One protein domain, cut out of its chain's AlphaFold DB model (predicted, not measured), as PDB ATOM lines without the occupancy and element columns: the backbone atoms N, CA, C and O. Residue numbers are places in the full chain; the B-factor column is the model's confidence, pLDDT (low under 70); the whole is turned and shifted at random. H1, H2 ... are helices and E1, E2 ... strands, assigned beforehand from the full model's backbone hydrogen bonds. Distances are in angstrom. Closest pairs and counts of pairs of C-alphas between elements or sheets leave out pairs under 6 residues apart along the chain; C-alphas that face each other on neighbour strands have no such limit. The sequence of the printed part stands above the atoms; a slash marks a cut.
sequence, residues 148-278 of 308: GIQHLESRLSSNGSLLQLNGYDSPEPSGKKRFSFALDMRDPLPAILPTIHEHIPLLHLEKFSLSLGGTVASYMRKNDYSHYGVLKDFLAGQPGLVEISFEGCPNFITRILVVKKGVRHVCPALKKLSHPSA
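Overview. This is residues 148 to 278 of the 308 residues of an uncharacterized protein of Botryobasidium botryosum FD-172 SS1 (UniProt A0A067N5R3). Picture one wall-like sheet of six strands, twisted, its C-alphas lying up to 4.4 A off the best plane through them, with helices H1, H4 and H5 in a loose layer over one face and no named helix over the other. The small H3 lies past one end of the strands, and the long link of residues 258 to 271 reaches away from the sheet to a tip near Gly 262. The printed part has 131 residues, in the order E1 E2 E3 H1 H2 E4 H3 H4 E5 H5 E6, and its class is mixed, helices and strands. The mixed sheet runs E3 E2 E1 E4 E5 E6; the whole is compact and rounded, with a radius of gyration of the C-alphas of 14.0 A and spans of 39 by 35 by 28 A.

Arrangement. Start at E1, residues 151 to 156, E2, residues 162 to 168, and E3, residues 177 to 184: they form a meander, each strand the antiparallel neighbour of the one before, in two hairpins. Look for N 153 and O 166 at 2.9 A, and N 165 and O 181 at 2.8 A. H1, residues 188 to 192, only grazes the sheet; H2, residues 196 to 199, is not on it. E4, residues 207 to 212, is parallel to E1, with N 154 and O 209 at 2.8 A; E3, H1 H2, E4 is a split strand-helix-strand unit, with E2 and E1 between its strands, and a right-handed crossover. H3, residues 216 to 219, and H4, residues 226 to 236, are not on the sheet. H4 touches H1, the closest C-alphas being Pro 190 and His 227, 5.9 A. E5, residues 243 to 247, is parallel to E4, with N 210 and O 245 at 2.8 A. H5, residues 251 to 257, is only just on the sheet, with 5 pairs of C-alphas within 10 A, and only grazes it. H5 touches H4 at Lys 232 and Ile 256, the closest C-alphas, 5.9 A, at a steep tilt of 43 degrees, the same way. E6, residues 272 to 274, is parallel to E5, with N 246 and O 274 at 2.9 A. In H1 and H4 every O i to N i+4 pair is within hydrogen-bond range; in H5 0 of 3 are, beside 4 of 4 O i to N i+3 pairs, and H2 and H3 are too short for an i+4 pair.

Along the chain. Find C-alpha 151 at (140.923, 176.852, 172.158), where E1 begins its 16.5 A. E2 spans 19.6 A, E3 20.3 A, E4 16.9 A, H4 15.3 A, E5 13.2 A and H5 11.4 A. E6 ends at C-alpha 274, (132.911, 164.893, 174.152).

Size, cuts and confidence. The C-alphas farthest apart, of Asp 184 and Gly 262, are 40.4 A apart. The printed part has no cut; the link H5 to E6 is long. Mean pLDDT of the printed part is 90.2, with residues 215 to 223 and 277 to 278 under 70.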
ATOM      1  N   GLY A 148     144.849 185.802 174.264       95.44
ATOM      2  CA  GLY A 148     143.513 185.613 173.680       95.44
ATOM      3  C   GLY A 148     143.259 184.219 173.097       95.44
ATOM      4  O   GLY A 148     142.395 184.065 172.239       95.44
ATOM      5  N   ILE A 149     144.002 183.205 173.542       98.00
ATOM      6  CA  ILE A 149     143.769 181.812 173.151       98.00
ATOM      7  C   ILE A 149     142.478 181.320 173.803       98.00
ATOM      8  O   ILE A 149     142.371 181.301 175.029       98.00
ATOM      9  N   GLN A 150     141.520 180.906 172.975       98.50
ATOM     10  CA  GLN A 150     140.212 180.409 173.414       98.50
ATOM     11  C   GLN A 150     140.077 178.896 173.242       98.50
ATOM     12  O   GLN A 150     139.308 178.260 173.961       98.50
ATOM     13  N   HIS A 151     140.857 178.300 172.338       98.44
ATOM     14  CA  HIS A 151     140.923 176.852 172.158       98.44
ATOM     15  C   HIS A 151     142.361 176.367 172.204       98.44
ATOM     16  O   HIS A 151     143.198 176.788 171.407       98.44
ATOM     17  N   LEU A 152     142.623 175.454 173.134       98.38
ATOM     18  CA  LEU A 152     143.871 174.719 173.225       98.38
ATOM     19  C   LEU A 152     143.640 173.268 172.812       98.38
ATOM     20  O   LEU A 152     142.789 172.566 173.362       98.38
ATOM     21  N   GLU A 153     144.431 172.810 171.858       98.00
ATOM     22  CA  GLU A 153     144.402 171.443 171.371       98.00
ATOM     23  C   GLU A 153     145.754 170.777 171.608       98.00
ATOM     24  O   GLU A 153     146.792 171.268 171.179       98.00
ATOM     25  N   SER A 154     145.722 169.625 172.262       97.25
ATOM     26  CA  SER A 154     146.869 168.788 172.573       97.25
ATOM     27  C   SER A 154     146.694 167.442 171.878       97.25
ATOM     28  O   SER A 154     145.766 166.697 172.192       97.25
ATOM     29  N   ARG A 155     147.577 167.093 170.944       96.31
ATOM     30  CA  ARG A 155     147.575 165.796 170.257       96.31
ATOM     31  C   ARG A 155     148.881 165.072 170.528       96.31
ATOM     32  O   ARG A 155     149.945 165.562 170.168       96.31
ATOM     33  N   LEU A 156     148.801 163.896 171.127       94.81
ATOM     34  CA  LEU A 156     149.955 163.046 171.370       94.81
ATOM     35  C   LEU A 156     150.040 161.976 170.276       94.81
ATOM     36  O   LEU A 156     149.063 161.267 170.017       94.81
ATOM     37  N   SER A 157     151.194 161.873 169.621       94.06
ATOM     38  CA  SER A 157     151.470 160.856 168.600       94.06
ATOM     39  C   SER A 157     151.308 159.438 169.144       94.06
ATOM     40  O   SER A 157     151.372 159.201 170.345       94.06
ATOM     41  N   SER A 158     151.154 158.450 168.262       89.38
ATOM     42  CA  SER A 158     151.013 157.043 168.660       89.38
ATOM     43  C   SER A 158     152.203 156.518 169.475       89.38
ATOM     44  O   SER A 158     152.005 155.742 170.409       89.38
ATOM     45  N   ASN A 159     153.429 156.947 169.176       88.88
ATOM     46  CA  ASN A 159     154.617 156.541 169.933       88.88
ATOM     47  C   ASN A 159     154.760 157.251 171.296       88.88
ATOM     48  O   ASN A 159     155.656 156.897 172.053       88.88
ATOM     49  N   GLY A 160     153.904 158.232 171.611       88.19
ATOM     50  CA  GLY A 160     153.907 158.942 172.891       88.19
ATOM     51  C   GLY A 160     155.039 159.953 173.088       88.19
ATOM     52  O   GLY A 160     155.102 160.542 174.161       88.19
ATOM     53  N   SER A 161     155.912 160.169 172.095       91.12
ATOM     54  CA  SER A 161     157.047 161.098 172.223       91.12
ATOM     55  C   SER A 161     156.788 162.477 171.617       91.12
ATOM     56  O   SER A 161     157.386 163.457 172.039       91.12
ATOM     57  N   LEU A 162     155.889 162.581 170.635       94.69
ATOM     58  CA  LEU A 162     155.624 163.831 169.931       94.69
ATOM     59  C   LEU A 162     154.290 164.424 170.383       94.69
ATOM     60  O   LEU A 162     153.220 163.920 170.031       94.69
ATOM     61  N   LEU A 163     154.362 165.529 171.117       95.94
ATOM     62  CA  LEU A 163     153.209 166.346 171.470       95.94
ATOM     63  C   LEU A 163     153.036 167.474 170.456       95.94
ATOM     64  O   LEU A 163     153.912 168.315 170.292       95.94
ATOM     65  N   GLN A 164     151.874 167.526 169.815       97.81
ATOM     66  CA  GLN A 164     151.422 168.697 169.078       97.81
ATOM     67  C   GLN A 164     150.501 169.535 169.959       97.81
ATOM     68  O   GLN A 164     149.444 169.063 170.370       97.81
ATOM     69  N   LEU A 165     150.885 170.776 170.221       97.94
ATOM     70  CA  LEU A 165     150.110 171.749 170.971       97.94
ATOM     71  C   LEU A 165     149.721 172.902 170.040       97.94
ATOM     72  O   LEU A 165     150.581 173.639 169.565       97.94
ATOM     73  N   ASN A 166     148.430 173.058 169.770       98.44
ATOM     74  CA  ASN A 166     147.898 174.136 168.942       98.44
ATOM     75  C   ASN A 166     147.057 175.089 169.793       98.44
ATOM     76  O   ASN A 166     146.270 174.640 170.627       98.44
ATOM     77  N   GLY A 167     147.177 176.388 169.530       98.25
ATOM     78  CA  GLY A 167     146.309 177.413 170.103       98.25
ATOM     79  C   GLY A 167     145.542 178.162 169.026       98.25
ATOM     80  O   GLY A 167     146.127 178.572 168.018       98.25
ATOM     81  N   TYR A 168     144.248 178.365 169.254       98.56
ATOM     82  CA  TYR A 168     143.346 179.089 168.362       98.56
ATOM     83  C   TYR A 168     142.667 180.240 169.112       98.56
ATOM     84  O   TYR A 168     142.453 180.178 170.325       98.56
ATOM     85  N   ASP A 169     142.327 181.296 168.380       97.69
ATOM     86  CA  ASP A 169     141.678 182.502 168.918       97.69
ATOM     87  C   ASP A 169     140.154 182.399 169.057       97.69
ATOM     88  O   ASP A 169     139.510 183.354 169.478       97.69
ATOM     89  N   SER A 170     139.577 181.252 168.703       97.62
ATOM     90  CA  SER A 170     138.148 180.978 168.801       97.62
ATOM     91  C   SER A 170     137.923 179.505 169.161       97.62
ATOM     92  O   SER A 170     138.701 178.658 168.711       97.62
ATOM     93  N   PRO A 171     136.878 179.172 169.944       95.56
ATOM     94  CA  PRO A 171     136.469 177.791 170.219       95.56
ATOM     95  C   PRO A 171     135.860 177.077 169.006       95.56
ATOM     96  O   PRO A 171     135.738 175.843 169.002       95.56
ATOM     97  N   GLU A 172     135.461 177.844 167.991       96.12
ATOM     98  CA  GLU A 172     134.819 177.330 166.790       96.12
ATOM     99  C   GLU A 172     135.834 176.700 165.825       96.12
ATOM    100  O   GLU A 172     136.984 177.139 165.754       96.12
ATOM    101  N   PRO A 173     135.428 175.711 165.006       91.06
ATOM    102  CA  PRO A 173     136.318 175.059 164.040       91.06
ATOM    103  C   PRO A 173     136.980 176.010 163.028       91.06
ATOM    104  O   PRO A 173     138.009 175.668 162.453       91.06
ATOM    105  N   SER A 174     136.393 177.187 162.793       93.88
ATOM    106  CA  SER A 174     136.933 178.234 161.918       93.88
ATOM    107  C   SER A 174     137.952 179.154 162.600       93.88
ATOM    108  O   SER A 174     138.421 180.100 161.967       93.88
ATOM    109  N   GLY A 175     138.265 178.924 163.880       95.38
ATOM    110  CA  GLY A 175     139.226 179.718 164.636       95.38
ATOM    111  C   GLY A 175     140.590 179.772 163.957       95.38
ATOM    112  O   GLY A 175     141.103 178.773 163.442       95.38
ATOM    113  N   LYS A 176     141.208 180.954 163.952       97.38
ATOM    114  CA  LYS A 176     142.528 181.129 163.355       97.38
ATOM    115  C   LYS A 176     143.566 180.550 164.308       97.38
ATOM    116  O   LYS A 176     143.667 180.941 165.473       97.38
ATOM    117  N   LYS A 177     144.401 179.652 163.785       98.19
ATOM    118  CA  LYS A 177     145.546 179.128 164.529       98.19
ATOM    119  C   LYS A 177     146.554 180.251 164.806       98.19
ATOM    120  O   LYS A 177     147.018 180.916 163.878       98.19
ATOM    121  N   ARG A 178     146.892 180.450 166.080       98.00
ATOM    122  CA  ARG A 178     147.857 181.454 166.564       98.00
ATOM    123  C   ARG A 178     149.229 180.854 166.823       98.00
ATOM    124  O   ARG A 178     150.236 181.493 166.517       98.00
ATOM    125  N   PHE A 179     149.267 179.619 167.312       98.38
ATOM    126  CA  PHE A 179     150.505 178.863 167.424       98.38
ATOM    127  C   PHE A 179     150.318 177.363 167.162       98.38
ATOM    128  O   PHE A 179     149.216 176.822 167.288       98.38
ATOM    129  N   SER A 180     151.418 176.714 166.789       98.31
ATOM    130  CA  SER A 180     151.571 175.283 166.531       98.31
ATOM    131  C   SER A 180     152.927 174.847 167.075       98.31
ATOM    132  O   SER A 180     153.950 175.253 166.535       98.31
ATOM    133  N   PHE A 181     152.958 174.057 168.146       97.81
ATOM    134  CA  PHE A 181     154.191 173.509 168.712       97.81
ATOM    135  C   PHE A 181     154.218 171.994 168.533       97.81
ATOM    136  O   PHE A 181     153.340 171.305 169.034       97.81
ATOM    137  N   ALA A 182     155.226 171.470 167.847       97.38
ATOM    138  CA  ALA A 182     155.509 170.049 167.705       97.38
ATOM    139  C   ALA A 182     156.743 169.702 168.552       97.38
ATOM    140  O   ALA A 182     157.881 169.922 168.136       97.38
ATOM    141  N   LEU A 183     156.501 169.208 169.761       96.19
ATOM    142  CA  LEU A 183     157.506 168.988 170.794       96.19
ATOM    143  C   LEU A 183     157.837 167.500 170.887       96.19
ATOM    144  O   LEU A 183     156.970 166.700 171.238       96.19
ATOM    145  N   ASP A 184     159.071 167.135 170.555       95.44
ATOM    146  CA  ASP A 184     159.581 165.775 170.734       95.44
ATOM    147  C   ASP A 184     160.270 165.672 172.094       95.44
ATOM    148  O   ASP A 184     161.321 166.282 172.316       95.44
ATOM    149  N   MET A 185     159.647 164.951 173.022       93.06
ATOM    150  CA  MET A 185     160.133 164.795 174.386       93.06
ATOM    151  C   MET A 185     159.611 163.516 175.038       93.06
ATOM    152  O   MET A 185     158.657 162.883 174.582       93.06
ATOM    153  N   ARG A 186     160.241 163.125 176.141       90.88
ATOM    154  CA  ARG A 186     159.766 162.005 176.952       90.88
ATOM    155  C   ARG A 186     158.631 162.484 177.856       90.88
ATOM    156  O   ARG A 186     158.788 163.494 178.526       90.88
ATOM    157  N   ASP A 187     157.522 161.747 177.877       89.88
ATOM    158  CA  ASP A 187     156.369 161.997 178.754       89.88
ATOM    159  C   ASP A 187     155.870 163.463 178.701       89.88
ATOM    160  O   ASP A 187     155.885 164.185 179.700       89.88
ATOM    161  N   PRO A 188     155.415 163.941 177.525       92.25
ATOM    162  CA  PRO A 188     155.192 165.366 177.284       92.25
ATOM    163  C   PRO A 188     154.073 165.993 178.117       92.25
ATOM    164  O   PRO A 188     154.128 167.177 178.429       92.25
ATOM    165  N   LEU A 189     153.029 165.240 178.471       91.75
ATOM    166  CA  LEU A 189     151.891 165.807 179.200       91.75
ATOM    167  C   LEU A 189     152.283 166.256 180.623       91.75
ATOM    168  O   LEU A 189     152.029 167.421 180.938       91.75
ATOM    169  N   PRO A 190     152.935 165.410 181.453       92.56
ATOM    170  CA  PRO A 190     153.493 165.824 182.741       92.56
ATOM    171  C   PRO A 190     154.457 167.006 182.671       92.56
ATOM    172  O   PRO A 190     154.497 167.805 183.595       92.56
ATOM    173  N   ALA A 191     155.218 167.125 181.585       93.44
ATOM    174  CA  ALA A 191     156.205 168.183 181.413       93.44
ATOM    175  C   ALA A 191     155.585 169.535 181.000       93.44
ATOM    176  O   ALA A 191     155.953 170.601 181.502       93.44
ATOM    177  N   ILE A 192     154.616 169.503 180.081       95.75
ATOM    178  CA  ILE A 192     154.108 170.704 179.408       95.75
ATOM    179  C   ILE A 192     152.876 171.283 180.101       95.75
ATOM    180  O   ILE A 192     152.794 172.496 180.269       95.75
ATOM    181  N   LEU A 193     151.916 170.457 180.526       94.94
ATOM    182  CA  LEU A 193     150.664 170.973 181.096       94.94
ATOM    183  C   LEU A 193     150.853 171.786 182.389       94.94
ATOM    184  O   LEU A 193     150.173 172.802 182.523       94.94
ATOM    185  N   PRO A 194     151.762 171.430 183.320       94.31
ATOM    186  CA  PRO A 194     152.002 172.264 184.492       94.31
ATOM    187  C   PRO A 194     152.653 173.597 184.135       94.31
ATOM    188  O   PRO A 194     152.348 174.593 184.769       94.31
ATOM    189  N   THR A 195     153.505 173.646 183.110       94.19
ATOM    190  CA  THR A 195     154.322 174.831 182.788       94.19
ATOM    191  C   THR A 195     153.697 175.732 181.723       94.19
ATOM    192  O   THR A 195     154.158 176.854 181.497       94.19
ATOM    193  N   ILE A 196     152.622 175.282 181.065       95.50
ATOM    194  CA  ILE A 196     151.992 176.027 179.971       95.50
ATOM    195  C   ILE A 196     151.466 177.388 180.413       95.50
ATOM    196  O   ILE A 196     151.662 178.361 179.695       95.50
ATOM    197  N   HIS A 197     150.860 177.482 181.597       93.06
ATOM    198  CA  HIS A 197     150.264 178.723 182.094       93.06
ATOM    199  C   HIS A 197     151.315 179.788 182.449       93.06
ATOM    200  O   HIS A 197     151.007 180.978 182.445       93.06
ATOM    201  N   GLU A 198     152.554 179.367 182.723       93.69
ATOM    202  CA  GLU A 198     153.676 180.263 183.016       93.69
ATOM    203  C   GLU A 198     154.172 180.996 181.765       93.69
ATOM    204  O   GLU A 198     154.774 182.061 181.871       93.69
ATOM    205  N   HIS A 199     153.923 180.437 180.577       94.19
ATOM    206  CA  HIS A 199     154.409 180.974 179.305       94.19
ATOM    207  C   HIS A 199     153.257 181.464 178.421       94.19
ATOM    208  O   HIS A 199     153.361 182.486 177.758       94.19
ATOM    209  N   ILE A 200     152.124 180.774 178.418       95.81
ATOM    210  CA  ILE A 200     150.963 181.108 177.596       95.81
ATOM    211  C   ILE A 200     149.812 181.452 178.542       95.81
ATOM    212  O   ILE A 200     149.259 180.555 179.177       95.81
ATOM    213  N   PRO A 201     149.420 182.731 178.660       94.94
ATOM    214  CA  PRO A 201     148.272 183.114 179.466       94.94
ATOM    215  C   PRO A 201     146.981 182.549 178.864       94.94
ATOM    216  O   PRO A 201     146.497 183.015 177.834       94.94
ATOM    217  N   LEU A 202     146.393 181.559 179.532       96.44
ATOM    218  CA  LEU A 202     145.161 180.881 179.106       96.44
ATOM    219  C   LEU A 202     143.897 181.489 179.748       96.44
ATOM    220  O   LEU A 202     142.907 180.803 179.961       96.44
ATOM    221  N   LEU A 203     143.913 182.794 180.051       95.31
ATOM    222  CA  LEU A 203     142.836 183.481 180.788       95.31
ATOM    223  C   LEU A 203     141.462 183.423 180.095       95.31
ATOM    224  O   LEU A 203     140.436 183.553 180.758       95.31
ATOM    225  N   HIS A 204     141.448 183.239 178.774       96.69
ATOM    226  CA  HIS A 204     140.242 183.184 177.945       96.69
ATOM    227  C   HIS A 204     139.965 181.781 177.399       96.69
ATOM    228  O   HIS A 204     139.235 181.639 176.424       96.69
ATOM    229  N   LEU A 205     140.573 180.745 177.981       98.19
ATOM    230  CA  LEU A 205     140.431 179.389 177.474       98.19
ATOM    231  C   LEU A 205     139.012 178.857 177.713       98.19
ATOM    232  O   LEU A 205     138.620 178.568 178.842       98.19
ATOM    233  N   GLU A 206     138.269 178.667 176.626       98.19
ATOM    234  CA  GLU A 206     136.899 178.147 176.640       98.19
ATOM    235  C   GLU A 206     136.831 176.681 176.212       98.19
ATOM    236  O   GLU A 206     135.950 175.941 176.658       98.19
ATOM    237  N   LYS A 207     137.768 176.235 175.370       98.19
ATOM    238  CA  LYS A 207     137.789 174.884 174.815       98.19
ATOM    239  C   LYS A 207     139.140 174.213 174.997       98.19
ATOM    240  O   LYS A 207     140.179 174.751 174.620       98.19
ATOM    241  N   PHE A 208     139.114 172.983 175.495       97.88
ATOM    242  CA  PHE A 208     140.285 172.120 175.575       97.88
ATOM    243  C   PHE A 208     140.020 170.813 174.835       97.88
ATOM    244  O   PHE A 208     138.974 170.183 174.993       97.88
ATOM    245  N   SER A 209     140.959 170.397 173.995       97.38
ATOM    246  CA  SER A 209     140.878 169.131 173.269       97.38
ATOM    247  C   SER A 209     142.150 168.332 173.487       97.38
ATOM    248  O   SER A 209     143.240 168.835 173.233       97.38
ATOM    249  N   LEU A 210     142.018 167.087 173.933       96.00
ATOM    250  CA  LEU A 210     143.129 166.159 174.100       96.00
ATOM    251  C   LEU A 210     142.898 164.926 173.231       96.00
ATOM    252  O   LEU A 210     141.935 164.196 173.445       96.00
ATOM    253  N   SER A 211     143.799 164.676 172.285       94.56
ATOM    254  CA  SER A 211     143.793 163.491 171.427       94.56
ATOM    255  C   SER A 211     145.005 162.609 171.717       94.56
ATOM    256  O   SER A 211     146.136 163.093 171.690       94.56
ATOM    257  N   LEU A 212     144.793 161.311 171.936       92.00
ATOM    258  CA  LEU A 212     145.860 160.322 172.115       92.00
ATOM    259  C   LEU A 212     145.914 159.357 170.923       92.00
ATOM    260  O   LEU A 212     144.919 158.723 170.577       92.00
ATOM    261  N   GLY A 213     147.091 159.205 170.313       87.19
ATOM    262  CA  GLY A 213     147.329 158.220 169.256       87.19
ATOM    263  C   GLY A 213     147.283 156.769 169.761       87.19
ATOM    264  O   GLY A 213     147.629 156.480 170.905       87.19
ATOM    265  N   GLY A 214     146.891 155.835 168.885       76.06
ATOM    266  CA  GLY A 214     146.400 154.489 169.235       76.06
ATOM    267  C   GLY A 214     147.196 153.666 170.263       76.06
ATOM    268  O   GLY A 214     146.596 153.043 171.138       76.06
ATOM    269  N   THR A 215     148.530 153.663 170.221       68.31
ATOM    270  CA  THR A 215     149.361 152.903 171.180       68.31
ATOM    271  C   THR A 215     149.542 153.607 172.529       68.31
ATOM    272  O   THR A 215     149.753 152.933 173.537       68.31
ATOM    273  N   VAL A 216     149.366 154.926 172.620       62.16
ATOM    274  CA  VAL A 216     149.494 155.683 173.881       62.16
ATOM    275  C   VAL A 216     148.375 155.362 174.864       62.16
ATOM    276  O   VAL A 216     148.601 155.337 176.074       62.16
ATOM    277  N   ALA A 217     147.188 155.012 174.367       61.69
ATOM    278  CA  ALA A 217     146.112 154.523 175.224       61.69
ATOM    279  C   ALA A 217     146.541 153.278 176.026       61.69
ATOM    280  O   ALA A 217     146.026 153.048 177.117       61.69
ATOM    281  N   SER A 218     147.500 152.491 175.516       63.34
ATOM    282  CA  SER A 218     148.107 151.373 176.247       63.34
ATOM    283  C   SER A 218     149.233 151.807 177.192       63.34
ATOM    284  O   SER A 218     149.409 151.192 178.242       63.34
ATOM    285  N   TYR A 219     149.939 152.897 176.873       65.81
ATOM    286  CA  TYR A 219     150.970 153.484 177.730       65.81
ATOM    287  C   TYR A 219     150.366 154.035 179.029       65.81
ATOM    288  O   TYR A 219     150.780 153.646 180.118       65.81
ATOM    289  N   MET A 220     149.278 154.809 178.927       65.94
ATOM    290  CA  MET A 220     148.548 155.320 180.099       65.94
ATOM    291  C   MET A 220     147.883 154.222 180.948       65.94
ATOM    292  O   MET A 220     147.501 154.472 182.091       65.94
ATOM    293  N   ARG A 221     147.736 152.992 180.428       63.25
ATOM    294  CA  ARG A 221     147.194 151.861 181.201       63.25
ATOM    295  C   ARG A 221     148.183 151.292 182.215       63.25
ATOM    296  O   ARG A 221     147.736 150.603 183.125       63.25
ATOM    297  N   LYS A 222     149.490 151.558 182.106       64.00
ATOM    298  CA  LYS A 222     150.512 150.970 182.996       64.00
ATOM    299  C   LYS A 222     150.604 151.621 184.393       64.00
ATOM    300  O   LYS A 222     151.660 151.600 185.005       64.00
ATOM    301  N   ASN A 223     149.483 152.096 184.947       52.22
ATOM    302  CA  ASN A 223     149.334 152.591 186.329       52.22
ATOM    303  C   ASN A 223     150.093 153.870 186.706       52.22
ATOM    304  O   ASN A 223     150.147 154.189 187.895       52.22
ATOM    305  N   ASP A 224     150.623 154.642 185.759       72.44
ATOM    306  CA  ASP A 224     151.194 155.931 186.138       72.44
ATOM    307  C   ASP A 224     150.088 156.979 186.326       72.44
ATOM    308  O   ASP A 224     149.641 157.647 185.390       72.44
ATOM    309  N   TYR A 225     149.608 157.082 187.568       78.56
ATOM    310  CA  TYR A 225     148.574 158.034 187.957       78.56
ATOM    311  C   TYR A 225     149.024 159.502 187.847       78.56
ATOM    312  O   TYR A 225     148.178 160.396 187.942       78.56
ATOM    313  N   SER A 226     150.319 159.758 187.618       83.88
ATOM    314  CA  SER A 226     150.892 161.103 187.486       83.88
ATOM    315  C   SER A 226     150.194 161.934 186.404       83.88
ATOM    316  O   SER A 226     149.823 163.084 186.642       83.88
ATOM    317  N   HIS A 227     149.898 161.324 185.253       86.38
ATOM    318  CA  HIS A 227     149.253 161.982 184.118       86.38
ATOM    319  C   HIS A 227     147.839 162.473 184.463       86.38
ATOM    320  O   HIS A 227     147.408 163.517 183.973       86.38
ATOM    321  N   TYR A 228     147.118 161.750 185.334       87.94
ATOM    322  CA  TYR A 228     145.788 162.166 185.789       87.94
ATOM    323  C   TYR A 228     145.852 163.344 186.735       87.94
ATOM    324  O   TYR A 228     145.020 164.237 186.613       87.94
ATOM    325  N   GLY A 229     146.805 163.324 187.672       90.88
ATOM    326  CA  GLY A 229     147.024 164.438 188.589       90.88
ATOM    327  C   GLY A 229     147.286 165.713 187.803       90.88
ATOM    328  O   GLY A 229     146.519 166.662 187.900       90.88
ATOM    329  N   VAL A 230     148.258 165.661 186.892       93.00
ATOM    330  CA  VAL A 230     148.639 166.808 186.063       93.00
ATOM    331  C   VAL A 230     147.481 167.328 185.208       93.00
ATOM    332  O   VAL A 230     147.222 168.530 185.191       93.00
ATOM    333  N   LEU A 231     146.750 166.449 184.514       94.44
ATOM    334  CA  LEU A 231     145.605 166.881 183.712       94.44
ATOM    335  C   LEU A 231     144.486 167.460 184.589       94.44
ATOM    336  O   LEU A 231     143.872 168.457 184.221       94.44
ATOM    337  N   LYS A 232     144.210 166.850 185.745       94.25
ATOM    338  CA  LYS A 232     143.214 167.353 186.696       94.25
ATOM    339  C   LYS A 232     143.578 168.745 187.195       94.25
ATOM    340  O   LYS A 232     142.706 169.607 187.223       94.25
ATOM    341  N   ASP A 233     144.833 168.943 187.575       94.38
ATOM    342  CA  ASP A 233     145.325 170.205 188.116       94.38
ATOM    343  C   ASP A 233     145.305 171.294 187.040       94.38
ATOM    344  O   ASP A 233     144.826 172.400 187.294       94.38
ATOM    345  N   PHE A 234     145.695 170.952 185.805       96.19
ATOM    346  CA  PHE A 234     145.532 171.831 184.650       96.19
ATOM    347  C   PHE A 234     144.069 172.257 184.475       96.19
ATOM    348  O   PHE A 234     143.786 173.449 184.435       96.19
ATOM    349  N   LEU A 235     143.130 171.306 184.430       95.88
ATOM    350  CA  LEU A 235     141.702 171.595 184.254       95.88
ATOM    351  C   LEU A 235     141.118 172.417 185.413       95.88
ATOM    352  O   LEU A 235     140.307 173.311 185.176       95.88
ATOM    353  N   ALA A 236     141.547 172.150 186.651       94.56
ATOM    354  CA  ALA A 236     141.131 172.903 187.835       94.56
ATOM    355  C   ALA A 236     141.596 174.368 187.790       94.56
ATOM    356  O   ALA A 236     140.918 175.248 188.319       94.56
ATOM    357  N   GLY A 237     142.732 174.630 187.138       95.06
ATOM    358  CA  GLY A 237     143.254 175.974 186.901       95.06
ATOM    359  C   GLY A 237     142.514 176.765 185.817       95.06
ATOM    360  O   GLY A 237     142.824 177.937 185.628       95.06
ATOM    361  N   GLN A 238     141.546 176.163 185.112       96.44
ATOM    362  CA  GLN A 238     140.822 176.784 183.995       96.44
ATOM    363  C   GLN A 238     139.324 176.946 184.315       96.44
ATOM    364  O   GLN A 238     138.485 176.197 183.808       96.44
ATOM    365  N   PRO A 239     138.935 177.933 185.150       95.19
ATOM    366  CA  PRO A 239     137.542 178.105 185.564       95.19
ATOM    367  C   PRO A 239     136.598 178.502 184.416       95.19
ATOM    368  O   PRO A 239     135.399 178.244 184.516       95.19
ATOM    369  N   GLY A 240     137.124 179.105 183.344       96.44
ATOM    370  CA  GLY A 240     136.367 179.522 182.155       96.44
ATOM    371  C   GLY A 240     136.089 178.409 181.143       96.44
ATOM    372  O   GLY A 240     135.434 178.660 180.137       96.44
ATOM    373  N   LEU A 241     136.557 177.183 181.391       97.81
ATOM    374  CA  LEU A 241     136.482 176.097 180.422       97.81
ATOM    375  C   LEU A 241     135.039 175.592 180.235       97.81
ATOM    376  O   LEU A 241     134.427 175.050 181.160       97.81
ATOM    377  N   VAL A 242     134.506 175.752 179.022       98.00
ATOM    378  CA  VAL A 242     133.121 175.433 178.636       98.00
ATOM    379  C   VAL A 242     133.019 174.092 177.910       98.00
ATOM    380  O   VAL A 242     132.022 173.377 178.069       98.00
ATOM    381  N   GLU A 243     134.028 173.738 177.116       97.38
ATOM    382  CA  GLU A 243     134.046 172.528 176.296       97.38
ATOM    383  C   GLU A 243     135.332 171.726 176.512       97.38
ATOM    384  O   GLU A 243     136.443 172.241 176.386       97.38
ATOM    385  N   ILE A 244     135.173 170.434 176.802       96.62
ATOM    386  CA  ILE A 244     136.277 169.476 176.862       96.62
ATOM    387  C   ILE A 244     136.006 168.354 175.870       96.62
ATOM    388  O   ILE A 244     134.947 167.725 175.899       96.62
ATOM    389  N   SER A 245     136.992 168.063 175.028       96.06
ATOM    390  CA  SER A 245     136.974 166.910 174.133       96.06
ATOM    391  C   SER A 245     138.162 165.999 174.408       96.06
ATOM    392  O   SER A 245     139.301 166.453 174.500       96.06
ATOM    393  N   PHE A 246     137.894 164.706 174.528       94.69
ATOM    394  CA  PHE A 246     138.901 163.668 174.676       94.69
ATOM    395  C   PHE A 246     138.780 162.700 173.509       94.69
ATOM    396  O   PHE A 246     137.771 162.020 173.422       94.69
ATOM    397  N   GLU A 247     139.783 162.584 172.649       93.19
ATOM    398  CA  GLU A 247     139.806 161.646 171.523       93.19
ATOM    399  C   GLU A 247     140.879 160.575 171.743       93.19
ATOM    400  O   GLU A 247     141.986 160.862 172.185       93.19
ATOM    401  N   GLY A 248     140.551 159.301 171.509       89.38
ATOM    402  CA  GLY A 248     141.484 158.191 171.763       89.38
ATOM    403  C   GLY A 248     141.859 157.981 173.240       89.38
ATOM    404  O   GLY A 248     142.627 157.073 173.557       89.38
ATOM    405  N   CYS A 249     141.310 158.777 174.162       89.50
ATOM    406  CA  CYS A 249     141.549 158.636 175.590       89.50
ATOM    407  C   CYS A 249     140.831 157.408 176.175       89.50
ATOM    408  O   CYS A 249     139.716 157.072 175.765       89.50
ATOM    409  N   PRO A 250     141.423 156.737 177.177       87.44
ATOM    410  CA  PRO A 250     140.722 155.703 177.924       87.44
ATOM    411  C   PRO A 250     139.523 156.269 178.698       87.44
ATOM    412  O   PRO A 250     139.607 157.343 179.289       87.44
ATOM    413  N   ASN A 251     138.444 155.484 178.804       83.69
ATOM    414  CA  ASN A 251     137.196 155.893 179.468       83.69
ATOM    415  C   ASN A 251     137.386 156.438 180.888       83.69
ATOM    416  O   ASN A 251     136.619 157.294 181.323       83.69
ATOM    417  N   PHE A 252     138.386 155.957 181.630       79.94
ATOM    418  CA  PHE A 252     138.619 156.422 182.994       79.94
ATOM    419  C   PHE A 252     139.064 157.888 183.065       79.94
ATOM    420  O   PHE A 252     138.997 158.448 184.152       79.94
ATOM    421  N   ILE A 253     139.482 158.532 181.964       85.38
ATOM    422  CA  ILE A 253     139.870 159.953 181.981       85.38
ATOM    423  C   ILE A 253     138.694 160.832 182.416       85.38
ATOM    424  O   ILE A 253     138.863 161.811 183.134       85.38
ATOM    425  N   THR A 254     137.472 160.403 182.091       84.94
ATOM    426  CA  THR A 254     136.234 161.047 182.542       84.94
ATOM    427  C   THR A 254     136.082 161.030 184.064       84.94
ATOM    428  O   THR A 254     135.427 161.909 184.615       84.94
ATOM    429  N   ARG A 255     136.748 160.106 184.778       86.12
ATOM    430  CA  ARG A 255     136.762 160.073 186.250       86.12
ATOM    431  C   ARG A 255     137.446 161.290 186.859       86.12
ATOM    432  O   ARG A 255     137.131 161.623 187.994       86.12
ATOM    433  N   ILE A 256     138.323 161.973 186.116       87.94
ATOM    434  CA  ILE A 256     138.912 163.252 186.542       87.94
ATOM    435  C   ILE A 256     137.818 164.306 186.755       87.94
ATOM    436  O   ILE A 256     137.924 165.138 187.650       87.94
ATOM    437  N   LEU A 257     136.749 164.233 185.957       86.00
ATOM    438  CA  LEU A 257     135.613 165.148 186.006       86.00
ATOM    439  C   LEU A 257     134.519 164.691 186.982       86.00
ATOM    440  O   LEU A 257     133.590 165.450 187.252       86.00
ATOM    441  N   VAL A 258     134.601 163.464 187.517       83.31
ATOM    442  CA  VAL A 258     133.592 162.941 188.445       83.31
ATOM    443  C   VAL A 258     133.718 163.651 189.784       83.31
ATOM    444  O   VAL A 258     134.706 163.519 190.509       83.31
ATOM    445  N   VAL A 259     132.665 164.377 190.138       77.56
ATOM    446  CA  VAL A 259     132.571 165.097 191.402       77.56
ATOM    447  C   VAL A 259     131.954 164.189 192.456       77.56
ATOM    448  O   VAL A 259     130.847 163.679 192.294       77.56
ATOM    449  N   LYS A 260     132.671 163.978 193.563       82.31
ATOM    450  CA  LYS A 260     132.084 163.367 194.760       82.31
ATOM    451  C   LYS A 260     131.162 164.384 195.431       82.31
ATOM    452  O   LYS A 260     131.470 165.574 195.454       82.31
ATOM    453  N   LYS A 261     130.057 163.921 196.021       82.19
ATOM    454  CA  LYS A 261     129.134 164.775 196.787       82.19
ATOM    455  C   LYS A 261     129.922 165.615 197.807       82.19
ATOM    456  O   LYS A 261     130.667 165.056 198.606       82.19
ATOM    457  N   GLY A 262     129.764 166.939 197.753       81.38
ATOM    458  CA  GLY A 262     130.453 167.889 198.639       81.38
ATOM    459  C   GLY A 262     131.826 168.383 198.160       81.38
ATOM    460  O   GLY A 262     132.419 169.225 198.828       81.38
ATOM    461  N   VAL A 263     132.336 167.914 197.015       83.56
ATOM    462  CA  VAL A 263     133.582 168.420 196.409       83.56
ATOM    463  C   VAL A 263     133.244 169.459 195.334       83.56
ATOM    464  O   VAL A 263     132.243 169.327 194.636       83.56
ATOM    465  N   ARG A 264     134.059 170.513 195.193       82.31
ATOM    466  CA  ARG A 264     133.893 171.502 194.112       82.31
ATOM    467  C   ARG A 264     134.149 170.855 192.744       82.31
ATOM    468  O   ARG A 264     135.026 170.003 192.614       82.31
ATOM    469  N   HIS A 265     133.394 171.275 191.728       87.12
ATOM    470  CA  HIS A 265     133.616 170.850 190.346       87.12
ATOM    471  C   HIS A 265     134.980 171.340 189.847       87.12
ATOM    472  O   HIS A 265     135.335 172.490 190.089       87.12
ATOM    473  N   VAL A 266     135.719 170.475 189.141       91.25
ATOM    474  CA  VAL A 266     137.022 170.816 188.534       91.25
ATOM    475  C   VAL A 266     136.855 171.938 187.505       91.25
ATOM    476  O   VAL A 266     137.605 172.902 187.525       91.25
ATOM    477  N   CYS A 267     135.820 171.850 186.666       94.56
ATOM    478  CA  CYS A 267     135.475 172.870 185.676       94.56
ATOM    479  C   CYS A 267     134.023 173.317 185.911       94.56
ATOM    480  O   CYS A 267     133.101 172.671 185.407       94.56
ATOM    481  N   PRO A 268     133.776 174.371 186.709       93.88
ATOM    482  CA  PRO A 268     132.418 174.787 187.066       93.88
ATOM    483  C   PRO A 268     131.609 175.323 185.875       93.88
ATOM    484  O   PRO A 268     130.383 175.266 185.908       93.88
ATOM    485  N   ALA A 269     132.274 175.812 184.823       95.75
ATOM    486  CA  ALA A 269     131.638 176.331 183.610       95.75
ATOM    487  C   ALA A 269     131.402 175.273 182.514       95.75
ATOM    488  O   ALA A 269     130.885 175.615 181.447       95.75
ATOM    489  N   LEU A 270     131.755 174.004 182.753       96.00
ATOM    490  CA  LEU A 270     131.710 172.951 181.737       96.00
ATOM    491  C   LEU A 270     130.269 172.675 181.279       96.00
ATOM    492  O   LEU A 270     129.430 172.231 182.061       96.00
ATOM    493  N   LYS A 271     129.993 172.894 179.988       95.69
ATOM    494  CA  LYS A 271     128.686 172.640 179.352       95.69
ATOM    495  C   LYS A 271     128.719 171.465 178.382       95.69
ATOM    496  O   LYS A 271     127.699 170.809 178.184       95.69
ATOM    497  N   LYS A 272     129.870 171.212 177.755       95.31
ATOM    498  CA  LYS A 272     130.036 170.182 176.726       95.31
ATOM    499  C   LYS A 272     131.208 169.274 177.073       95.31
ATOM    500  O   LYS A 272     132.326 169.739 177.279       95.31
ATOM    501  N   LEU A 273     130.941 167.974 177.104       94.25
ATOM    502  CA  LEU A 273     131.951 166.935 177.248       94.25
ATOM    503  C   LEU A 273     131.812 165.964 176.078       94.25
ATOM    504  O   LEU A 273     130.766 165.336 175.915       94.25
ATOM    505  N   SER A 274     132.860 165.833 175.271       94.06
ATOM    506  CA  SER A 274     132.911 164.893 174.152       94.06
ATOM    507  C   SER A 274     133.934 163.796 174.430       94.06
ATOM    508  O   SER A 274     135.083 164.070 174.768       94.06
ATOM    509  N   HIS A 275     133.510 162.538 174.299       90.19
ATOM    510  CA  HIS A 275     134.367 161.363 174.448       90.19
ATOM    511  C   HIS A 275     133.900 160.271 173.456       90.19
ATOM    512  O   HIS A 275     132.697 160.039 173.364       90.19
ATOM    513  N   PRO A 276     134.777 159.567 172.712       80.25
ATOM    514  CA  PRO A 276     134.397 158.607 171.673       80.25
ATOM    515  C   PRO A 276     133.468 157.492 172.156       80.25
ATOM    516  O   PRO A 276     132.593 157.042 171.421       80.25
ATOM    517  N   SER A 277     133.636 157.049 173.403       68.06
ATOM    518  CA  SER A 277     132.766 156.045 174.031       68.06
ATOM    519  C   SER A 277     131.443 156.607 174.564       68.06
ATOM    520  O   SER A 277     130.563 155.839 174.944       68.06
ATOM    521  N   ALA A 278     131.269 157.929 174.551       59.31
ATOM    522  CA  ALA A 278     130.051 158.603 174.980       59.31
ATOM    523  C   ALA A 278     128.964 158.634 173.894       59.31
ATOM    524  O   ALA A 278     127.944 159.280 174.096       59.31
TER     525      ALA A 278